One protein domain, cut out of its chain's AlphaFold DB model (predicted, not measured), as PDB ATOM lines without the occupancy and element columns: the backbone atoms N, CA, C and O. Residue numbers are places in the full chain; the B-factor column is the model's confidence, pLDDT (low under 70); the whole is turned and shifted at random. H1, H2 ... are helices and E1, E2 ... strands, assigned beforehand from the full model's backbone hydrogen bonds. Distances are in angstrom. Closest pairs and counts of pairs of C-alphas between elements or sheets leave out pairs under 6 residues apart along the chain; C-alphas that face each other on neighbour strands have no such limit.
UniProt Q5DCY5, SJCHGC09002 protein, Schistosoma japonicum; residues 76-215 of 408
ATOM      1  N   ILE A  76      -1.940  54.258  69.377       87.31
ATOM      2  CA  ILE A  76      -2.881  53.892  70.438       87.31
ATOM      3  C   ILE A  76      -2.191  52.917  71.382       87.31
ATOM      4  O   ILE A  76      -1.929  51.785  70.980       87.31
ATOM      5  N   GLY A  77      -1.941  53.356  72.617       82.69
ATOM      6  CA  GLY A  77      -1.519  52.544  73.759       82.69
ATOM      7  C   GLY A  77      -0.565  51.374  73.474       82.69
ATOM      8  O   GLY A  77       0.226  51.358  72.522       82.69
ATOM      9  N   HIS A  78      -0.649  50.371  74.339       82.31
ATOM     10  CA  HIS A  78      -0.067  49.051  74.158       82.31
ATOM     11  C   HIS A  78      -1.078  48.114  73.499       82.31
ATOM     12  O   HIS A  78      -2.249  48.052  73.882       82.31
ATOM     13  N   SER A  79      -0.589  47.283  72.579       62.28
ATOM     14  CA  SER A  79      -1.327  46.136  72.048       62.28
ATOM     15  C   SER A  79      -1.439  45.040  73.121       62.28
ATOM     16  O   SER A  79      -0.764  44.017  73.040       62.28
ATOM     17  N   THR A  80      -2.242  45.238  74.173       58.53
ATOM     18  CA  THR A  80      -2.525  44.168  75.143       58.53
ATOM     19  C   THR A  80      -3.823  43.461  74.779       58.53
ATOM     20  O   THR A  80      -4.919  43.988  74.984       58.53
ATOM     21  N   SER A  81      -3.706  42.253  74.237       45.28
ATOM     22  CA  SER A  81      -4.835  41.353  74.024       45.28
ATOM     23  C   SER A  81      -5.480  40.991  75.374       45.28
ATOM     24  O   SER A  81      -4.801  40.470  76.254       45.28
ATOM     25  N   ASN A  82      -6.791  41.246  75.505       42.12
ATOM     26  CA  ASN A  82      -7.721  40.822  76.576       42.12
ATOM     27  C   ASN A  82      -7.971  41.691  77.828       42.12
ATOM     28  O   ASN A  82      -8.608  41.208  78.762       42.12
ATOM     29  N   LEU A  83      -7.636  42.982  77.847       46.31
ATOM     30  CA  LEU A  83      -8.203  43.915  78.852       46.31
ATOM     31  C   LEU A  83      -9.197  44.933  78.266       46.31
ATOM     32  O   LEU A  83      -9.668  45.820  78.971       46.31
ATOM     33  N   SER A  84      -9.570  44.793  76.992       44.09
ATOM     34  CA  SER A  84     -10.345  45.793  76.243       44.09
ATOM     35  C   SER A  84     -11.862  45.799  76.490       44.09
ATOM     36  O   SER A  84     -12.569  46.593  75.864       44.09
ATOM     37  N   ILE A  85     -12.395  45.003  77.425       43.16
ATOM     38  CA  ILE A  85     -13.820  45.081  77.791       43.16
ATOM     39  C   ILE A  85     -14.007  46.114  78.909       43.16
ATOM     40  O   ILE A  85     -14.326  45.796  80.050       43.16
ATOM     41  N   SER A  86     -13.799  47.383  78.573       49.47
ATOM     42  CA  SER A  86     -14.317  48.502  79.361       49.47
ATOM     43  C   SER A  86     -15.697  48.870  78.807       49.47
ATOM     44  O   SER A  86     -15.804  49.234  77.631       49.47
ATOM     45  N   THR A  87     -16.747  48.791  79.624       52.69
ATOM     46  CA  THR A  87     -18.073  49.318  79.267       52.69
ATOM     47  C   THR A  87     -17.995  50.829  78.979       52.69
ATOM     48  O   THR A  87     -17.089  51.495  79.485       52.69
ATOM     49  N   PRO A  88     -18.917  51.418  78.193       53.69
ATOM     50  CA  PRO A  88     -18.891  52.850  77.872       53.69
ATOM     51  C   PRO A  88     -18.838  53.757  79.113       53.69
ATOM     52  O   PRO A  88     -18.091  54.728  79.130       53.69
ATOM     53  N   ALA A  89     -19.545  53.384  80.185       50.84
ATOM     54  CA  ALA A  89     -19.501  54.089  81.467       50.84
ATOM     55  C   ALA A  89     -18.116  54.015  82.134       50.84
ATOM     56  O   ALA A  89     -17.615  55.026  82.620       50.84
ATOM     57  N   ALA A  90     -17.460  52.847  82.087       51.69
ATOM     58  CA  ALA A  90     -16.096  52.684  82.581       51.69
ATOM     59  C   ALA A  90     -15.077  53.474  81.748       51.69
ATOM     60  O   ALA A  90     -14.067  53.888  82.292       51.69
ATOM     61  N   ARG A  91     -15.336  53.715  80.452       56.66
ATOM     62  CA  ARG A  91     -14.500  54.598  79.618       56.66
ATOM     63  C   ARG A  91     -14.650  56.069  80.001       56.66
ATOM     64  O   ARG A  91     -13.679  56.806  79.952       56.66
ATOM     65  N   GLN A  92     -15.845  56.500  80.396       52.47
ATOM     66  CA  GLN A  92     -16.109  57.901  80.731       52.47
ATOM     67  C   GLN A  92     -15.500  58.304  82.082       52.47
ATOM     68  O   GLN A  92     -14.847  59.340  82.166       52.47
ATOM     69  N   SER A  93     -15.617  57.444  83.103       57.06
ATOM     70  CA  SER A  93     -14.952  57.628  84.408       57.06
ATOM     71  C   SER A  93     -13.426  57.596  84.327       57.06
ATOM     72  O   SER A  93     -12.732  58.023  85.239       57.06
ATOM     73  N   ASP A  94     -12.902  57.018  83.255       62.97
ATOM     74  CA  ASP A  94     -11.476  56.824  83.060       62.97
ATOM     75  C   ASP A  94     -10.801  58.029  82.404       62.97
ATOM     76  O   ASP A  94      -9.652  58.345  82.697       62.97
ATOM     77  N   LEU A  95     -11.554  58.762  81.581       71.81
ATOM     78  CA  LEU A  95     -11.107  60.036  81.026       71.81
ATOM     79  C   LEU A  95     -11.141  61.161  82.068       71.81
ATOM     80  O   LEU A  95     -10.297  62.047  82.011       71.81
ATOM     81  N   SER A  96     -12.049  61.108  83.054       73.38
ATOM     82  CA  SER A  96     -12.118  62.110  84.132       73.38
ATOM     83  C   SER A  96     -10.928  62.086  85.099       73.38
ATOM     84  O   SER A  96     -10.853  62.928  85.983       73.38
ATOM     85  N   VAL A  97     -10.018  61.118  84.960       85.81
ATOM     86  CA  VAL A  97      -8.788  61.020  85.763       85.81
ATOM     87  C   VAL A  97      -7.659  61.887  85.185       85.81
ATOM     88  O   VAL A  97      -6.608  62.015  85.805       85.81
ATOM     89  N   PHE A  98      -7.854  62.457  83.993       91.62
ATOM     90  CA  PHE A  98      -6.879  63.317  83.335       91.62
ATOM     91  C   PHE A  98      -7.316  64.773  83.437       91.62
ATOM     92  O   PHE A  98      -8.313  65.183  82.842       91.62
ATOM     93  N   GLU A  99      -6.556  65.551  84.193       92.69
ATOM     94  CA  GLU A  99      -6.774  66.979  84.360       92.69
ATOM     95  C   GLU A  99      -6.162  67.768  83.194       92.69
ATOM     96  O   GLU A  99      -5.182  67.355  82.569       92.69
ATOM     97  N   VAL A 100      -6.761  68.922  82.899       92.38
ATOM     98  CA  VAL A 100      -6.304  69.857  81.858       92.38
ATOM     99  C   VAL A 100      -5.958  71.180  82.533       92.38
ATOM    100  O   VAL A 100      -6.683  72.169  82.433       92.38
ATOM    101  N   ILE A 101      -4.872  71.164  83.303       93.50
ATOM    102  CA  ILE A 101      -4.369  72.306  84.073       93.50
ATOM    103  C   ILE A 101      -2.850  72.423  83.924       93.50
ATOM    104  O   ILE A 101      -2.196  71.521  83.408       93.50
ATOM    105  N   GLU A 102      -2.274  73.549  84.335       92.50
ATOM    106  CA  GLU A 102      -0.818  73.723  84.310       92.50
ATOM    107  C   GLU A 102      -0.133  72.712  85.244       92.50
ATOM    108  O   GLU A 102      -0.659  72.367  86.301       92.50
ATOM    109  N   GLY A 103       1.035  72.209  84.836       91.00
ATOM    110  CA  GLY A 103       1.804  71.225  85.603       91.00
ATOM    111  C   GLY A 103       1.542  69.762  85.233       91.00
ATOM    112  O   GLY A 103       2.352  68.911  85.596       91.00
ATOM    113  N   VAL A 104       0.494  69.455  84.454       95.69
ATOM    114  CA  VAL A 104       0.231  68.082  83.964       95.69
ATOM    115  C   VAL A 104       1.079  67.695  82.753       95.69
ATOM    116  O   VAL A 104       1.166  66.516  82.415       95.69
ATOM    117  N   VAL A 105       1.693  68.661  82.066       97.62
ATOM    118  CA  VAL A 105       2.602  68.389  80.948       97.62
ATOM    119  C   VAL A 105       4.038  68.605  81.394       97.62
ATOM    120  O   VAL A 105       4.400  69.662  81.911       97.62
ATOM    121  N   LEU A 106       4.873  67.603  81.146       97.88
ATOM    122  CA  LEU A 106       6.310  67.647  81.357       97.88
ATOM    123  C   LEU A 106       7.037  67.671  80.014       97.88
ATOM    124  O   LEU A 106       6.712  66.912  79.100       97.88
ATOM    125  N   MET A 107       8.058  68.512  79.925       97.25
ATOM    126  CA  MET A 107       9.076  68.458  78.889       97.25
ATOM    127  C   MET A 107      10.204  67.540  79.346       97.25
ATOM    128  O   MET A 107      10.760  67.715  80.430       97.25
ATOM    129  N   VAL A 108      10.554  66.581  78.500       97.69
ATOM    130  CA  VAL A 108      11.649  65.642  78.724       97.69
ATOM    131  C   VAL A 108      12.765  65.968  77.741       97.69
ATOM    132  O   VAL A 108      12.506  66.065  76.541       97.69
ATOM    133  N   SER A 109      13.990  66.142  78.231       97.25
ATOM    134  CA  SER A 109      15.180  66.421  77.419       97.25
ATOM    135  C   SER A 109      16.241  65.327  77.560       97.25
ATOM    136  O   SER A 109      16.198  64.504  78.480       97.25
ATOM    137  N   ASN A 110      17.195  65.322  76.622       96.50
ATOM    138  CA  ASN A 110      18.286  64.346  76.506       96.50
ATOM    139  C   ASN A 110      17.810  62.891  76.379       96.50
ATOM    140  O   ASN A 110      18.445  61.966  76.881       96.50
ATOM    141  N   ILE A 111      16.684  62.673  75.698       96.62
ATOM    142  CA  ILE A 111      16.137  61.334  75.485       96.62
ATOM    143  C   ILE A 111      17.051  60.548  74.525       96.62
ATOM    144  O   ILE A 111      17.307  61.006  73.406       96.62
ATOM    145  N   PRO A 112      17.518  59.345  74.907       94.88
ATOM    146  CA  PRO A 112      18.255  58.447  74.023       94.88
ATOM    147  C   PRO A 112      17.493  58.112  72.735       94.88
ATOM    148  O   PRO A 112      16.305  57.808  72.771       94.88
ATOM    149  N   GLN A 113      18.201  58.032  71.604       90.62
ATOM    150  CA  GLN A 113      17.615  57.728  70.282       90.62
ATOM    151  C   GLN A 113      16.884  56.378  70.203       90.62
ATOM    152  O   GLN A 113      16.038  56.182  69.340       90.62
ATOM    153  N   ARG A 114      17.210  55.438  71.097       90.69
ATOM    154  CA  ARG A 114      16.551  54.125  71.184       90.69
ATOM    155  C   ARG A 114      15.225  54.144  71.954       90.69
ATOM    156  O   ARG A 114      14.562  53.113  72.035       90.69
ATOM    157  N   MET A 115      14.867  55.263  72.586       94.94
ATOM    158  CA  MET A 115      13.619  55.392  73.337       94.94
ATOM    159  C   MET A 115      12.480  55.861  72.435       94.94
ATOM    160  O   MET A 115      12.659  56.711  71.571       94.94
ATOM    161  N   ASN A 116      11.292  55.319  72.685       95.19
ATOM    162  CA  ASN A 116      10.056  55.672  72.001       95.19
ATOM    163  C   ASN A 116       8.960  55.963  73.039       95.19
ATOM    164  O   ASN A 116       9.219  55.985  74.248       95.19
ATOM    165  N   CYS A 117       7.732  56.195  72.578       96.31
ATOM    166  CA  CYS A 117       6.611  56.502  73.465       96.31
ATOM    167  C   CYS A 117       6.348  55.389  74.497       96.31
ATOM    168  O   CYS A 117       6.129  55.690  75.668       96.31
ATOM    169  N   ASP A 118       6.431  54.114  74.098       95.81
ATOM    170  CA  ASP A 118       6.156  52.982  74.995       95.81
ATOM    171  C   ASP A 118       7.243  52.862  76.076       95.81
ATOM    172  O   ASP A 118       6.938  52.629  77.244       95.81
ATOM    173  N   HIS A 119       8.503  53.135  75.725       96.69
ATOM    174  CA  HIS A 119       9.620  53.192  76.670       96.69
ATOM    175  C   HIS A 119       9.432  54.274  77.747       96.69
ATOM    176  O   HIS A 119       9.659  54.012  78.931       96.69
ATOM    177  N   LEU A 120       8.982  55.474  77.366       97.62
ATOM    178  CA  LEU A 120       8.650  56.525  78.335       97.62
ATOM    179  C   LEU A 120       7.430  56.137  79.179       97.62
ATOM    180  O   LEU A 120       7.467  56.260  80.400       97.62
ATOM    181  N   PHE A 121       6.374  55.601  78.566       97.69
ATOM    182  CA  PHE A 121       5.201  55.129  79.304       97.69
ATOM    183  C   PHE A 121       5.575  54.082  80.365       97.69
ATOM    184  O   PHE A 121       5.133  54.173  81.511       97.69
ATOM    185  N   ASN A 122       6.419  53.114  80.002       97.19
ATOM    186  CA  ASN A 122       6.866  52.026  80.869       97.19
ATOM    187  C   ASN A 122       7.553  52.504  82.149       97.19
ATOM    188  O   ASN A 122       7.424  51.842  83.181       97.19
ATOM    189  N   LEU A 123       8.265  53.629  82.075       97.25
ATOM    190  CA  LEU A 123       8.918  54.268  83.212       97.25
ATOM    191  C   LEU A 123       7.917  55.045  84.073       97.25
ATOM    192  O   LEU A 123       7.893  54.912  85.297       97.25
ATOM    193  N   LEU A 124       7.080  55.857  83.427       97.56
ATOM    194  CA  LEU A 124       6.276  56.883  84.094       97.56
ATOM    195  C   LEU A 124       4.973  56.337  84.693       97.56
ATOM    196  O   LEU A 124       4.509  56.847  85.713       97.56
ATOM    197  N   CYS A 125       4.415  55.253  84.141       96.25
ATOM    198  CA  CYS A 125       3.149  54.683  84.618       96.25
ATOM    199  C   CYS A 125       3.215  54.099  86.046       96.25
ATOM    200  O   CYS A 125       2.192  53.724  86.623       96.25
ATOM    201  N   LEU A 126       4.419  54.000  86.627       96.19
ATOM    202  CA  LEU A 126       4.638  53.621  88.023       96.19
ATOM    203  C   LEU A 126       4.242  54.732  89.008       96.19
ATOM    204  O   LEU A 126       3.918  54.415  90.152       96.19
ATOM    205  N   TYR A 127       4.262  55.995  88.572       96.69
ATOM    206  CA  TYR A 127       4.055  57.169  89.429       96.69
ATOM    207  C   TYR A 127       2.674  57.793  89.262       96.69
ATOM    208  O   TYR A 127       2.170  58.403  90.198       96.69
ATOM    209  N   GLY A 128       2.041  57.590  88.108       95.00
ATOM    210  CA  GLY A 128       0.684  58.052  87.850       95.00
ATOM    211  C   GLY A 128       0.171  57.582  86.498       95.00
ATOM    212  O   GLY A 128       0.806  56.774  85.819       95.00
ATOM    213  N   ASN A 129      -1.009  58.063  86.112       95.50
ATOM    214  CA  ASN A 129      -1.547  57.768  84.789       95.50
ATOM    215  C   ASN A 129      -0.875  58.658  83.740       95.50
ATOM    216  O   ASN A 129      -0.654  59.845  83.970       95.50
ATOM    217  N   VAL A 130      -0.595  58.088  82.574       96.81
ATOM    218  CA  VAL A 130      -0.054  58.798  81.415       96.81
ATOM    219  C   VAL A 130      -1.164  58.945  80.382       96.81
ATOM    220  O   VAL A 130      -1.813  57.961  80.021       96.81
ATOM    221  N   ALA A 131      -1.392  60.174  79.925       95.56
ATOM    222  CA  ALA A 131      -2.406  60.495  78.931       95.56
ATOM    223  C   ALA A 131      -1.838  60.357  77.521       95.56
ATOM    224  O   ALA A 131      -2.358  59.598  76.708       95.56
ATOM    225  N   ARG A 132      -0.777  61.108  77.218       95.56
ATOM    226  CA  ARG A 132      -0.226  61.246  75.865       95.56
ATOM    227  C   ARG A 132       1.271  61.490  75.928       95.56
ATOM    228  O   ARG A 132       1.757  62.143  76.847       95.56
ATOM    229  N   ILE A 133       1.987  60.987  74.933       97.38
ATOM    230  CA  ILE A 133       3.420  61.228  74.757       97.38
ATOM    231  C   ILE A 133       3.640  61.651  73.312       97.38
ATOM    232  O   ILE A 133       3.130  60.983  72.412       97.38
ATOM    233  N   LYS A 134       4.373  62.747  73.095       96.19
ATOM    234  CA  LYS A 134       4.703  63.294  71.773       96.19
ATOM    235  C   LYS A 134       6.194  63.621  71.699       96.19
ATOM    236  O   LYS A 134       6.664  64.507  72.404       96.19
ATOM    237  N   PHE A 135       6.926  62.956  70.814       96.31
ATOM    238  CA  PHE A 135       8.302  63.328  70.482       96.31
ATOM    239  C   PHE A 135       8.329  64.552  69.560       96.31
ATOM    240  O   PHE A 135       7.447  64.730  68.717       96.31
ATOM    241  N   LEU A 136       9.346  65.400  69.708       93.12
ATOM    242  CA  LEU A 136       9.502  66.597  68.880       93.12
ATOM    243  C   LEU A 136      10.395  66.295  67.674       93.12
ATOM    244  O   LEU A 136      11.561  65.937  67.826       93.12
ATOM    245  N   LYS A 137       9.871  66.476  66.455       87.19
ATOM    246  CA  LYS A 137      10.666  66.310  65.221       87.19
ATOM    247  C   LYS A 137      11.735  67.383  65.074       87.19
ATOM    248  O   LYS A 137      12.833  67.112  64.603       87.19
ATOM    249  N   THR A 138      11.377  68.607  65.443       87.75
ATOM    250  CA  THR A 138      12.219  69.800  65.316       87.75
ATOM    251  C   THR A 138      13.439  69.746  66.233       87.75
ATOM    252  O   THR A 138      14.484  70.296  65.893       87.75
ATOM    253  N   ARG A 139      13.328  69.059  67.380       90.94
ATOM    254  CA  ARG A 139      14.396  68.908  68.377       90.94
ATOM    255  C   ARG A 139      14.543  67.437  68.791       90.94
ATOM    256  O   ARG A 139      13.888  67.005  69.740       90.94
ATOM    257  N   PRO A 140      15.410  66.662  68.111       91.25
ATOM    258  CA  PRO A 140      15.714  65.289  68.505       91.25
ATOM    259  C   PRO A 140      16.196  65.210  69.956       91.25
ATOM    260  O   PRO A 140      16.942  66.072  70.415       91.25
ATOM    261  N   GLY A 141      15.776  64.170  70.677       94.06
ATOM    262  CA  GLY A 141      16.081  64.015  72.104       94.06
ATOM    263  C   GLY A 141      15.135  64.773  73.040       94.06
ATOM    264  O   GLY A 141      15.375  64.782  74.245       94.06
ATOM    265  N   TYR A 142      14.060  65.368  72.513       96.75
ATOM    266  CA  TYR A 142      13.014  66.002  73.308       96.75
ATOM    267  C   TYR A 142      11.640  65.371  73.069       96.75
ATOM    268  O   TYR A 142      11.296  64.979  71.948       96.75
ATOM    269  N   ALA A 143      10.833  65.314  74.126       97.44
ATOM    270  CA  ALA A 143       9.442  64.881  74.067       97.44
ATOM    271  C   ALA A 143       8.594  65.614  75.107       97.44
ATOM    272  O   ALA A 143       9.082  66.018  76.159       97.44
ATOM    273  N   LEU A 144       7.303  65.731  74.823       97.50
ATOM    274  CA  LEU A 144       6.292  66.185  75.760       97.50
ATOM    275  C   LEU A 144       5.504  64.983  76.282       97.50
ATOM    276  O   LEU A 144       5.094  64.110  75.511       97.50
ATOM    277  N   VAL A 145       5.269  64.955  77.588       98.06
ATOM    278  CA  VAL A 145       4.490  63.921  78.272       98.06
ATOM    279  C   VAL A 145       3.361  64.589  79.037       98.06
ATOM    280  O   VAL A 145       3.616  65.391  79.927       98.06
ATOM    281  N   GLN A 146       2.121  64.226  78.730       97.56
ATOM    282  CA  GLN A 146       0.951  64.601  79.516       97.56
ATOM    283  C   GLN A 146       0.627  63.485  80.510       97.56
ATOM    284  O   GLN A 146       0.365  62.345  80.108       97.56
ATOM    285  N   VAL A 147       0.620  63.814  81.798       97.44
ATOM    286  CA  VAL A 147       0.221  62.929  82.899       97.44
ATOM    287  C   VAL A 147      -1.193  63.252  83.389       97.44
ATOM    288  O   VAL A 147      -1.830  64.180  82.904       97.44
ATOM    289  N   GLY A 148      -1.715  62.439  84.308       94.88
ATOM    290  CA  GLY A 148      -3.074  62.580  84.836       94.88
ATOM    291  C   GLY A 148      -3.294  63.800  85.724       94.88
ATOM    292  O   GLY A 148      -4.349  64.415  85.637       94.88
ATOM    293  N   ASN A 149      -2.313  64.148  86.556       94.69
ATOM    294  CA  ASN A 149      -2.412  65.246  87.516       94.69
ATOM    295  C   ASN A 149      -1.033  65.880  87.784       94.69
ATOM    296  O   ASN A 149      -0.007  65.240  87.499       94.69
ATOM    297  N   PRO A 150      -0.976  67.117  88.308       95.94
ATOM    298  CA  PRO A 150       0.289  67.801  88.576       95.94
ATOM    299  C   PRO A 150       1.161  67.081  89.606       95.94
ATOM    300  O   PRO A 150       2.382  67.076  89.467       95.94
ATOM    301  N   GLU A 151       0.565  66.389  90.583       95.69
ATOM    302  CA  GLU A 151       1.315  65.646  91.604       95.69
ATOM    303  C   GLU A 151       2.136  64.512  90.983       95.69
ATOM    304  O   GLU A 151       3.263  64.241  91.402       95.69
ATOM    305  N   THR A 152       1.601  63.852  89.949       96.00
ATOM    306  CA  THR A 152       2.362  62.881  89.148       96.00
ATOM    307  C   THR A 152       3.545  63.567  88.470       96.00
ATOM    308  O   THR A 152       4.639  63.002  88.432       96.00
ATOM    309  N   GLY A 153       3.339  64.786  87.963       96.25
ATOM    310  CA  GLY A 153       4.384  65.613  87.369       96.25
ATOM    311  C   GLY A 153       5.535  65.875  88.343       96.25
ATOM    312  O   GLY A 153       6.691  65.583  88.030       96.25
ATOM    313  N   ASP A 154       5.201  66.317  89.557       96.94
ATOM    314  CA  ASP A 154       6.161  66.595  90.632       96.94
ATOM    315  C   ASP A 154       6.954  65.347  91.040       96.94
ATOM    316  O   ASP A 154       8.164  65.411  91.280       96.94
ATOM    317  N   LEU A 155       6.288  64.191  91.126       97.00
ATOM    318  CA  LEU A 155       6.936  62.920  91.458       97.00
ATOM    319  C   LEU A 155       7.926  62.493  90.373       97.00
ATOM    320  O   LEU A 155       9.035  62.061  90.692       97.00
ATOM    321  N   ILE A 156       7.545  62.627  89.102       97.38
ATOM    322  CA  ILE A 156       8.420  62.307  87.969       97.38
ATOM    323  C   ILE A 156       9.635  63.233  87.963       97.38
ATOM    324  O   ILE A 156      10.761  62.742  87.868       97.38
ATOM    325  N   HIS A 157       9.429  64.545  88.116       96.50
ATOM    326  CA  HIS A 157      10.526  65.503  88.221       96.50
ATOM    327  C   HIS A 157      11.458  65.141  89.383       96.50
ATOM    328  O   HIS A 157      12.664  65.010  89.195       96.50
ATOM    329  N   ARG A 158      10.904  64.881  90.572       96.62
ATOM    330  CA  ARG A 158      11.682  64.533  91.768       96.62
ATOM    331  C   ARG A 158      12.553  63.292  91.585       96.62
ATOM    332  O   ARG A 158      13.691  63.292  92.044       96.62
ATOM    333  N   TYR A 159      12.017  62.228  90.990       96.44
ATOM    334  CA  TYR A 159      12.696  60.929  90.964       96.44
ATOM    335  C   TYR A 159      13.525  60.667  89.710       96.44
ATOM    336  O   TYR A 159      14.451  59.859  89.774       96.44
ATOM    337  N   PHE A 160      13.207  61.307  88.584       96.25
ATOM    338  CA  PHE A 160      13.857  61.014  87.305       96.25
ATOM    339  C   PHE A 160      14.657  62.165  86.714       96.25
ATOM    340  O   PHE A 160      15.413  61.940  85.768       96.25
ATOM    341  N   ASN A 161      14.548  63.379  87.253       95.44
ATOM    342  CA  ASN A 161      15.375  64.479  86.782       95.44
ATOM    343  C   ASN A 161      16.853  64.236  87.129       95.44
ATOM    344  O   ASN A 161      17.214  64.110  88.298       95.44
ATOM    345  N   GLY A 162      17.712  64.181  86.111       94.06
ATOM    346  CA  GLY A 162      19.144  63.937  86.287       94.06
ATOM    347  C   GLY A 162      19.530  62.458  86.370       94.06
ATOM    348  O   GLY A 162      20.670  62.144  86.712       94.06
ATOM    349  N   VAL A 163      18.618  61.537  86.056       94.62
ATOM    350  CA  VAL A 163      18.907  60.097  86.060       94.62
ATOM    351  C   VAL A 163      19.582  59.673  84.754       94.62
ATOM    352  O   VAL A 163      19.215  60.123  83.672       94.62
ATOM    353  N   CYS A 164      20.573  58.784  84.843       95.88
ATOM    354  CA  CYS A 164      21.251  58.234  83.672       95.88
ATOM    355  C   CYS A 164      20.530  56.984  83.150       95.88
ATOM    356  O   CYS A 164      20.375  56.006  83.891       95.88
ATOM    357  N   VAL A 165      20.136  57.012  81.876       95.12
ATOM    358  CA  VAL A 165      19.495  55.915  81.142       95.12
ATOM    359  C   VAL A 165      20.118  55.827  79.747       95.12
ATOM    360  O   VAL A 165      20.187  56.824  79.030       95.12
ATOM    361  N   PHE A 166      20.580  54.643  79.344       95.69
ATOM    362  CA  PHE A 166      21.245  54.393  78.058       95.69
ATOM    363  C   PHE A 166      22.410  55.354  77.773       95.69
ATOM    364  O   PHE A 166      22.614  55.788  76.637       95.69
ATOM    365  N   GLY A 167      23.158  55.714  78.818       94.69
ATOM    366  CA  GLY A 167      24.294  56.633  78.741       94.69
ATOM    367  C   GLY A 167      23.932  58.116  78.591       94.69
ATOM    368  O   GLY A 167      24.838  58.923  78.408       94.69
ATOM    369  N   GLN A 168      22.651  58.493  78.667       96.69
ATOM    370  CA  GLN A 168      22.209  59.892  78.669       96.69
ATOM    371  C   GLN A 168      21.570  60.265  80.002       96.69
ATOM    372  O   GLN A 168      20.850  59.472  80.606       96.69
ATOM    373  N   VAL A 169      21.812  61.499  80.440       97.12
ATOM    374  CA  VAL A 169      21.196  62.062  81.642       97.12
ATOM    375  C   VAL A 169      19.887  62.734  81.246       97.12
ATOM    376  O   VAL A 169      19.895  63.864  80.751       97.12
ATOM    377  N   ILE A 170      18.776  62.024  81.442       96.81
ATOM    378  CA  ILE A 170      17.441  62.532  81.122       96.81
ATOM    379  C   ILE A 170      17.025  63.586  82.147       96.81
ATOM    380  O   ILE A 170      17.327  63.476  83.339       96.81
ATOM    381  N   GLN A 171      16.327  64.617  81.687       96.88
ATOM    382  CA  GLN A 171      15.814  65.670  82.557       96.88
ATOM    383  C   GLN A 171      14.335  65.898  82.285       96.88
ATOM    384  O   GLN A 171      13.883  65.813  81.144       96.88
ATOM    385  N   PHE A 172      13.595  66.193  83.346       96.94
ATOM    386  CA  PHE A 172      12.162  66.455  83.301       96.94
ATOM    387  C   PHE A 172      11.919  67.865  83.810       96.94
ATOM    388  O   PHE A 172      12.390  68.210  84.888       96.94
ATOM    389  N   HIS A 173      11.158  68.661  83.075       96.38
ATOM    390  CA  HIS A 173      10.817  70.033  83.442       96.38
ATOM    391  C   HIS A 173       9.316  70.248  83.277       96.38
ATOM    392  O   HIS A 173       8.723  69.751  82.320       96.38
ATOM    393  N   HIS A 174       8.694  70.996  84.186       95.00
ATOM    394  CA  HIS A 174       7.285  71.352  84.038       95.00
ATOM    395  C   HIS A 174       7.095  72.275  82.835       95.00
ATOM    396  O   HIS A 174       7.873  73.204  82.611       95.00
ATOM    397  N   SER A 175       6.056  72.002  82.051       94.12
ATOM    398  CA  SER A 175       5.646  72.828  80.924       94.12
ATOM    399  C   SER A 175       4.443  73.690  81.307       94.12
ATOM    400  O   SER A 175       3.593  73.276  82.092       94.12
ATOM    401  N   LYS A 176       4.336  74.872  80.686       91.25
ATOM    402  CA  LYS A 176       3.153  75.755  80.786       91.25
ATOM    403  C   LYS A 176       1.943  75.220  80.006       91.25
ATOM    404  O   LYS A 176       0.857  75.792  80.041       91.25
ATOM    405  N   VAL A 177       2.147  74.161  79.231       92.50
ATOM    406  CA  VAL A 177       1.130  73.524  78.397       92.50
ATOM    407  C   VAL A 177       0.179  72.740  79.295       92.50
ATOM    408  O   VAL A 177       0.616  71.985  80.157       92.50
ATOM    409  N   THR A 178      -1.124  72.910  79.093       92.38
ATOM    410  CA  THR A 178      -2.152  72.270  79.928       92.38
ATOM    411  C   THR A 178      -2.692  70.972  79.327       92.38
ATOM    412  O   THR A 178      -3.253  70.148  80.041       92.38
ATOM    413  N   GLU A 179      -2.523  70.766  78.020       94.25
ATOM    414  CA  GLU A 179      -2.918  69.545  77.316       94.25
ATOM    415  C   GLU A 179      -2.130  69.387  76.011       94.25
ATOM    416  O   GLU A 179      -1.915  70.361  75.290       94.25
ATOM    417  N   LEU A 180      -1.766  68.144  75.675       93.56
ATOM    418  CA  LEU A 180      -1.187  67.818  74.374       93.56
ATOM    419  C   LEU A 180      -2.276  67.555  73.342       93.56
ATOM    420  O   LEU A 180      -3.084  66.634  73.486       93.56
ATOM    421  N   LYS A 181      -2.242  68.328  72.259       89.75
ATOM    422  CA  LYS A 181      -3.157  68.156  71.131       89.75
ATOM    423  C   LYS A 181      -2.656  67.085  70.175       89.75
ATOM    424  O   LYS A 181      -1.472  67.003  69.851       89.75
ATOM    425  N   GLU A 182      -3.588  66.259  69.720       88.06
ATOM    426  CA  GLU A 182      -3.342  65.284  68.667       88.06
ATOM    427  C   GLU A 182      -3.355  65.989  67.312       88.06
ATOM    428  O   GLU A 182      -4.271  66.751  67.003       88.06
ATOM    429  N   HIS A 183      -2.323  65.734  66.512       83.69
ATOM    430  CA  HIS A 183      -2.184  66.288  65.171       83.69
ATOM    431  C   HIS A 183      -2.091  65.153  64.159       83.69
ATOM    432  O   HIS A 183      -1.420  64.150  64.396       83.69
ATOM    433  N   GLU A 184      -2.755  65.309  63.019       82.69
ATOM    434  CA  GLU A 184      -2.722  64.296  61.969       82.69
ATOM    435  C   GLU A 184      -1.334  64.209  61.320       82.69
ATOM    436  O   GLU A 184      -0.585  65.187  61.270       82.69
ATOM    437  N   ASN A 185      -1.004  63.033  60.780       74.56
ATOM    438  CA  ASN A 185       0.176  62.823  59.930       74.56
ATOM    439  C   ASN A 185       1.525  63.187  60.580       74.56
ATOM    440  O   ASN A 185       2.477  63.586  59.904       74.56
ATOM    441  N   LEU A 186       1.654  62.980  61.894       82.69
ATOM    442  CA  LEU A 186       2.933  63.158  62.587       82.69
ATOM    443  C   LEU A 186       4.008  62.178  62.096       82.69
ATOM    444  O   LEU A 186       5.184  62.476  62.235       82.69
ATOM    445  N   GLY A 187       3.669  61.063  61.451       86.81
ATOM    446  CA  GLY A 187       4.653  60.092  60.962       86.81
ATOM    447  C   GLY A 187       5.303  59.283  62.090       86.81
ATOM    448  O   GLY A 187       4.762  59.180  63.195       86.81
ATOM    449  N   THR A 188       6.458  58.683  61.802       91.06
ATOM    450  CA  THR A 188       7.112  57.703  62.680       91.06
ATOM    451  C   THR A 188       8.499  58.151  63.139       91.06
ATOM    452  O   THR A 188       9.163  58.952  62.480       91.06
ATOM    453  N   LEU A 189       8.931  57.616  64.276       91.50
ATOM    454  CA  LEU A 189      10.302  57.649  64.765       91.50
ATOM    455  C   LEU A 189      11.200  56.727  63.923       91.50
ATOM    456  O   LEU A 189      10.741  56.026  63.016       91.50
ATOM    457  N   SER A 190      12.498  56.736  64.225       88.69
ATOM    458  CA  SER A 190      13.524  55.940  63.534       88.69
ATOM    459  C   SER A 190      13.314  54.426  63.646       88.69
ATOM    460  O   SER A 190      13.712  53.694  62.746       88.69
ATOM    461  N   ASP A 191      12.662  53.961  64.713       88.25
ATOM    462  CA  ASP A 191      12.290  52.557  64.935       88.25
ATOM    463  C   ASP A 191      10.958  52.166  64.260       88.25
ATOM    464  O   ASP A 191      10.506  51.031  64.391       88.25
ATOM    465  N   GLY A 192      10.320  53.096  63.540       89.00
ATOM    466  CA  GLY A 192       9.011  52.907  62.913       89.00
ATOM    467  C   GLY A 192       7.826  53.100  63.865       89.00
ATOM    468  O   GLY A 192       6.677  53.024  63.426       89.00
ATOM    469  N   SER A 193       8.065  53.385  65.148       91.50
ATOM    470  CA  SER A 193       6.990  53.661  66.101       91.50
ATOM    471  C   SER A 193       6.373  55.054  65.874       91.50
ATOM    472  O   SER A 193       7.037  55.953  65.358       91.50
ATOM    473  N   PRO A 194       5.098  55.286  66.225       92.75
ATOM    474  CA  PRO A 194       4.467  56.595  66.085       92.75
ATOM    475  C   PRO A 194       5.143  57.662  66.951       92.75
ATOM    476  O   PRO A 194       5.445  57.426  68.123       92.75
ATOM    477  N   ILE A 195       5.298  58.869  66.400       94.31
ATOM    478  CA  ILE A 195       5.859  60.025  67.126       94.31
ATOM    479  C   ILE A 195       4.990  60.445  68.307       94.31
ATOM    480  O   ILE A 195       5.502  60.941  69.311       94.31
ATOM    481  N   MET A 196       3.678  60.254  68.179       95.06
ATOM    482  CA  MET A 196       2.722  60.531  69.233       95.06
ATOM    483  C   MET A 196       1.862  59.308  69.509       95.06
ATOM    484  O   MET A 196       1.349  58.677  68.581       95.06
ATOM    485  N   LYS A 197       1.681  59.013  70.796       94.81
ATOM    486  CA  LYS A 197       0.787  57.963  71.278       94.81
ATOM    487  C   LYS A 197      -0.176  58.482  72.339       94.81
ATOM    488  O   LYS A 197       0.222  59.221  73.240       94.81
ATOM    489  N   ASN A 198      -1.428  58.039  72.247       94.12
ATOM    490  CA  ASN A 198      -2.461  58.235  73.255       94.12
ATOM    491  C   ASN A 198      -2.587  56.975  74.130       94.12
ATOM    492  O   ASN A 198      -2.832  55.875  73.633       94.12
ATOM    493  N   TYR A 199      -2.438  57.165  75.437       94.25
ATOM    494  CA  TYR A 199      -2.503  56.153  76.487       94.25
ATOM    495  C   TYR A 199      -3.685  56.346  77.444       94.25
ATOM    496  O   TYR A 199      -3.824  55.573  78.389       94.25
ATOM    497  N   MET A 200      -4.571  57.321  77.222       91.00
ATOM    498  CA  MET A 200      -5.674  57.621  78.147       91.00
ATOM    499  C   MET A 200      -6.551  56.396  78.429       91.00
ATOM    500  O   MET A 200      -6.998  56.199  79.551       91.00
ATOM    501  N   THR A 201      -6.746  55.535  77.427       88.56
ATOM    502  CA  THR A 201      -7.530  54.294  77.557       88.56
ATOM    503  C   THR A 201      -6.673  53.045  77.792       88.56
ATOM    504  O   THR A 201      -7.215  51.938  77.899       88.56
ATOM    505  N   ASP A 202      -5.350  53.197  77.919       89.94
ATOM    506  CA  ASP A 202      -4.405  52.089  78.055       89.94
ATOM    507  C   ASP A 202      -4.660  51.305  79.358       89.94
ATOM    508  O   ASP A 202      -4.714  51.889  80.451       89.94
ATOM    509  N   PRO A 203      -4.850  49.976  79.296       87.81
ATOM    510  CA  PRO A 203      -5.124  49.149  80.473       87.81
ATOM    511  C   PRO A 203      -3.939  49.016  81.441       87.81
ATOM    512  O   PRO A 203      -4.112  48.496  82.547       87.81
ATOM    513  N   ASN A 204      -2.747  49.471  81.058       91.94
ATOM    514  CA  ASN A 204      -1.551  49.457  81.894       91.94
ATOM    515  C   ASN A 204      -1.394  50.715  82.756       91.94
ATOM    516  O   ASN A 204      -0.515  50.739  83.617       91.94
ATOM    517  N   ASN A 205      -2.260  51.723  82.597       93.06
ATOM    518  CA  ASN A 205      -2.344  52.833  83.543       93.06
ATOM    519  C   ASN A 205      -2.792  52.317  84.925       93.06
ATOM    520  O   ASN A 205      -3.834  51.672  85.078       93.06
ATOM    521  N   ARG A 206      -1.963  52.566  85.944       92.62
ATOM    522  CA  ARG A 206      -2.013  51.867  87.242       92.62
ATOM    523  C   ARG A 206      -2.885  52.549  88.296       92.62
ATOM    524  O   ARG A 206      -3.092  51.970  89.363       92.62
ATOM    525  N   PHE A 207      -3.394  53.742  87.998       91.00
ATOM    526  CA  PHE A 207      -4.122  54.605  88.930       91.00
ATOM    527  C   PHE A 207      -5.476  55.063  88.361       91.00
ATOM    528  O   PHE A 207      -6.008  56.090  88.759       91.00
ATOM    529  N   ARG A 208      -6.043  54.316  87.401       84.38
ATOM    530  CA  ARG A 208      -7.322  54.627  86.723       84.38
ATOM    531  C   ARG A 208      -8.535  54.619  87.654       84.38
ATOM    532  O   ARG A 208      -9.481  55.372  87.482       84.38
ATOM    533  N   ASN A 209      -8.536  53.725  88.635       82.56
ATOM    534  CA  ASN A 209      -9.586  53.655  89.642       82.56
ATOM    535  C   ASN A 209      -9.001  53.219  90.983       82.56
ATOM    536  O   ASN A 209      -7.943  52.588  91.034       82.56
ATOM    537  N   GLN A 210      -9.717  53.515  92.065       81.81
ATOM    538  CA  GLN A 210      -9.256  53.256  93.429       81.81
ATOM    539  C   GLN A 210      -8.920  51.777  93.686       81.81
ATOM    540  O   GLN A 210      -7.979  51.476  94.415       81.81
ATOM    541  N   MET A 211      -9.636  50.842  93.051       83.94
ATOM    542  CA  MET A 211      -9.397  49.403  93.215       83.94
ATOM    543  C   MET A 211      -8.064  48.951  92.600       83.94
ATOM    544  O   MET A 211      -7.361  48.123  93.184       83.94
ATOM    545  N   VAL A 212      -7.717  49.466  91.417       83.00
ATOM    546  CA  VAL A 212      -6.437  49.180  90.750       83.00
ATOM    547  C   VAL A 212      -5.309  49.954  91.435       83.00
ATOM    548  O   VAL A 212      -4.284  49.357  91.758       83.00
ATOM    549  N   ALA A 213      -5.541  51.231  91.751       85.81
ATOM    550  CA  ALA A 213      -4.589  52.103  92.435       85.81
ATOM    551  C   ALA A 213      -4.160  51.546  93.800       85.81
ATOM    552  O   ALA A 213      -2.982  51.599  94.133       85.81
ATOM    553  N   ALA A 214      -5.071  50.922  94.557       86.38
ATOM    554  CA  ALA A 214      -4.763  50.320  95.859       86.38
ATOM    555  C   ALA A 214      -3.718  49.185  95.800       86.38
ATOM    556  O   ALA A 214      -3.142  48.815  96.824       86.38
ATOM    557  N   LYS A 215      -3.472  48.607  94.617       87.12
ATOM    558  CA  LYS A 215      -2.439  47.578  94.395       87.12
ATOM    559  C   LYS A 215      -1.103  48.176  93.953       87.12
ATOM    560  O   LYS A 215      -0.095  47.468  93.948       87.12
TER     561      LYS A 215
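AT A GLANCE: This is residues 76 to 215 of the 408 residues of the protein "SJCHGC09002 protein" of Schistosoma japonicum (UniProt Q5DCY5). A strongly twisted sheet of six strands, curled like part of a barrel, has two helices, H2 and H3, packed over one face, while residues 177 to 182 of a long link cross over the other face. The two remaining helices, H1 and H4, lie well away from the sheet near one end of the longest axis, apart from each other. The printed part has 140 residues with four named helices and six named strands, in the order H1 E1 H2 E2 E3 H3 E4 E5 E6 H4; the sheet's order is E4 E5 E1 E3 E2 E6, all antiparallel. The class is mixed, helices and strands, with 60 of the 140 residues, under half, in named elements. The whole is compact, with a radius of gyration of the C-alphas of 14.6 A, and spans 40 by 31 by 25 A.

IN THESE COORDINATES: Begin with the sheet's longest strand, E5, residues 168 to 174: find C-alpha 168 at (22.209, 59.892, 78.669) and go 19.6 A to C-alpha 174 at (7.285, 71.352, 84.038). At one edge, E4 is residues 163 to 165, 6.5 A long. On the other side of E5 you meet E1, residues 105 to 109, 13.2 A; then E3, residues 143 to 147, 12.9 A; then E2, residues 130 to 135, 14.5 A; and at the other edge E6, residues 196 to 198, 7.0 A. The longest helix, H3, takes residues 150 to 160 over 15.2 A, and H2 takes residues 117 to 124 over 10.6 A. For H1, residues 88 to 95 and 11.1 A long, look from C-alpha 88 at (-18.891, 52.850, 77.872). H4, residues 210 to 213 and 4.9 A long, ends at C-alpha 213 at (-4.589, 52.103, 92.435).

HOW THE PARTS SIT: Look first at E1 and E3, antiparallel at 149 degrees, where N 106 and O 145 are 2.8 A apart, within hydrogen-bond range. E3 and E2 form a hairpin at 172 degrees, with N 144 and O 134 at 2.8 A. E2 and E6 stand at 170 degrees, with N 197 and O 133 at 2.9 A. On the other side of E1, E5 has N 173 and O 107 at 2.8 A. The pairing of E5 is staggered: residues 171 to 174 pair with E1 and residues 168 to 170 with E4, its hairpin partner, where N 165 and O 168 are 2.9 A apart. H2 and H3 on one face of the sheet give two layers, helices over strands. H3, at a height of 8.4 A, lies over E1 and only just over E5, with 3 C-alphas falling on E5; it runs along the strands, at 5 degrees to E1 on the local plane. Its closest C-alphas to E5 are those of His 157 and Phe 172, 5.3 A apart. H2, at a height of 8.8 A, lies over E2 and only just over E3, with 3 C-alphas falling on E3; it runs slantwise to the strands, at 47 degrees to E2 on the local plane. Its closest C-alphas to E2 are those of Cys 117 and Ile 133, 5.8 A apart. H2 and H3 are close but not clearly touching, with the C-alphas of Leu 124 and Ile 156 closest at 7.0 A, and about perpendicular at 90 degrees. E1, H2 and E2 make a split strand-helix-strand unit, two strands running the same way with E3 between them, and its crossover is right-handed. H1 and H4 are not on the sheet. In H1, H2 and H3 every O i to N i+4 pair is within hydrogen-bond range; H4 is too short for such a pair.

THE WHOLE: The C-alphas farthest apart are those of Ala 89 and Gly 167, at 44.0 A. The printed part has no cut. The long links are E5 to E6, 21 residues, and E6 to H4, 11 residues. The mean pLDDT of the printed part is 88.0; look for values under 70 at residues 79 to 94, of which 88 to 94 belong to H1.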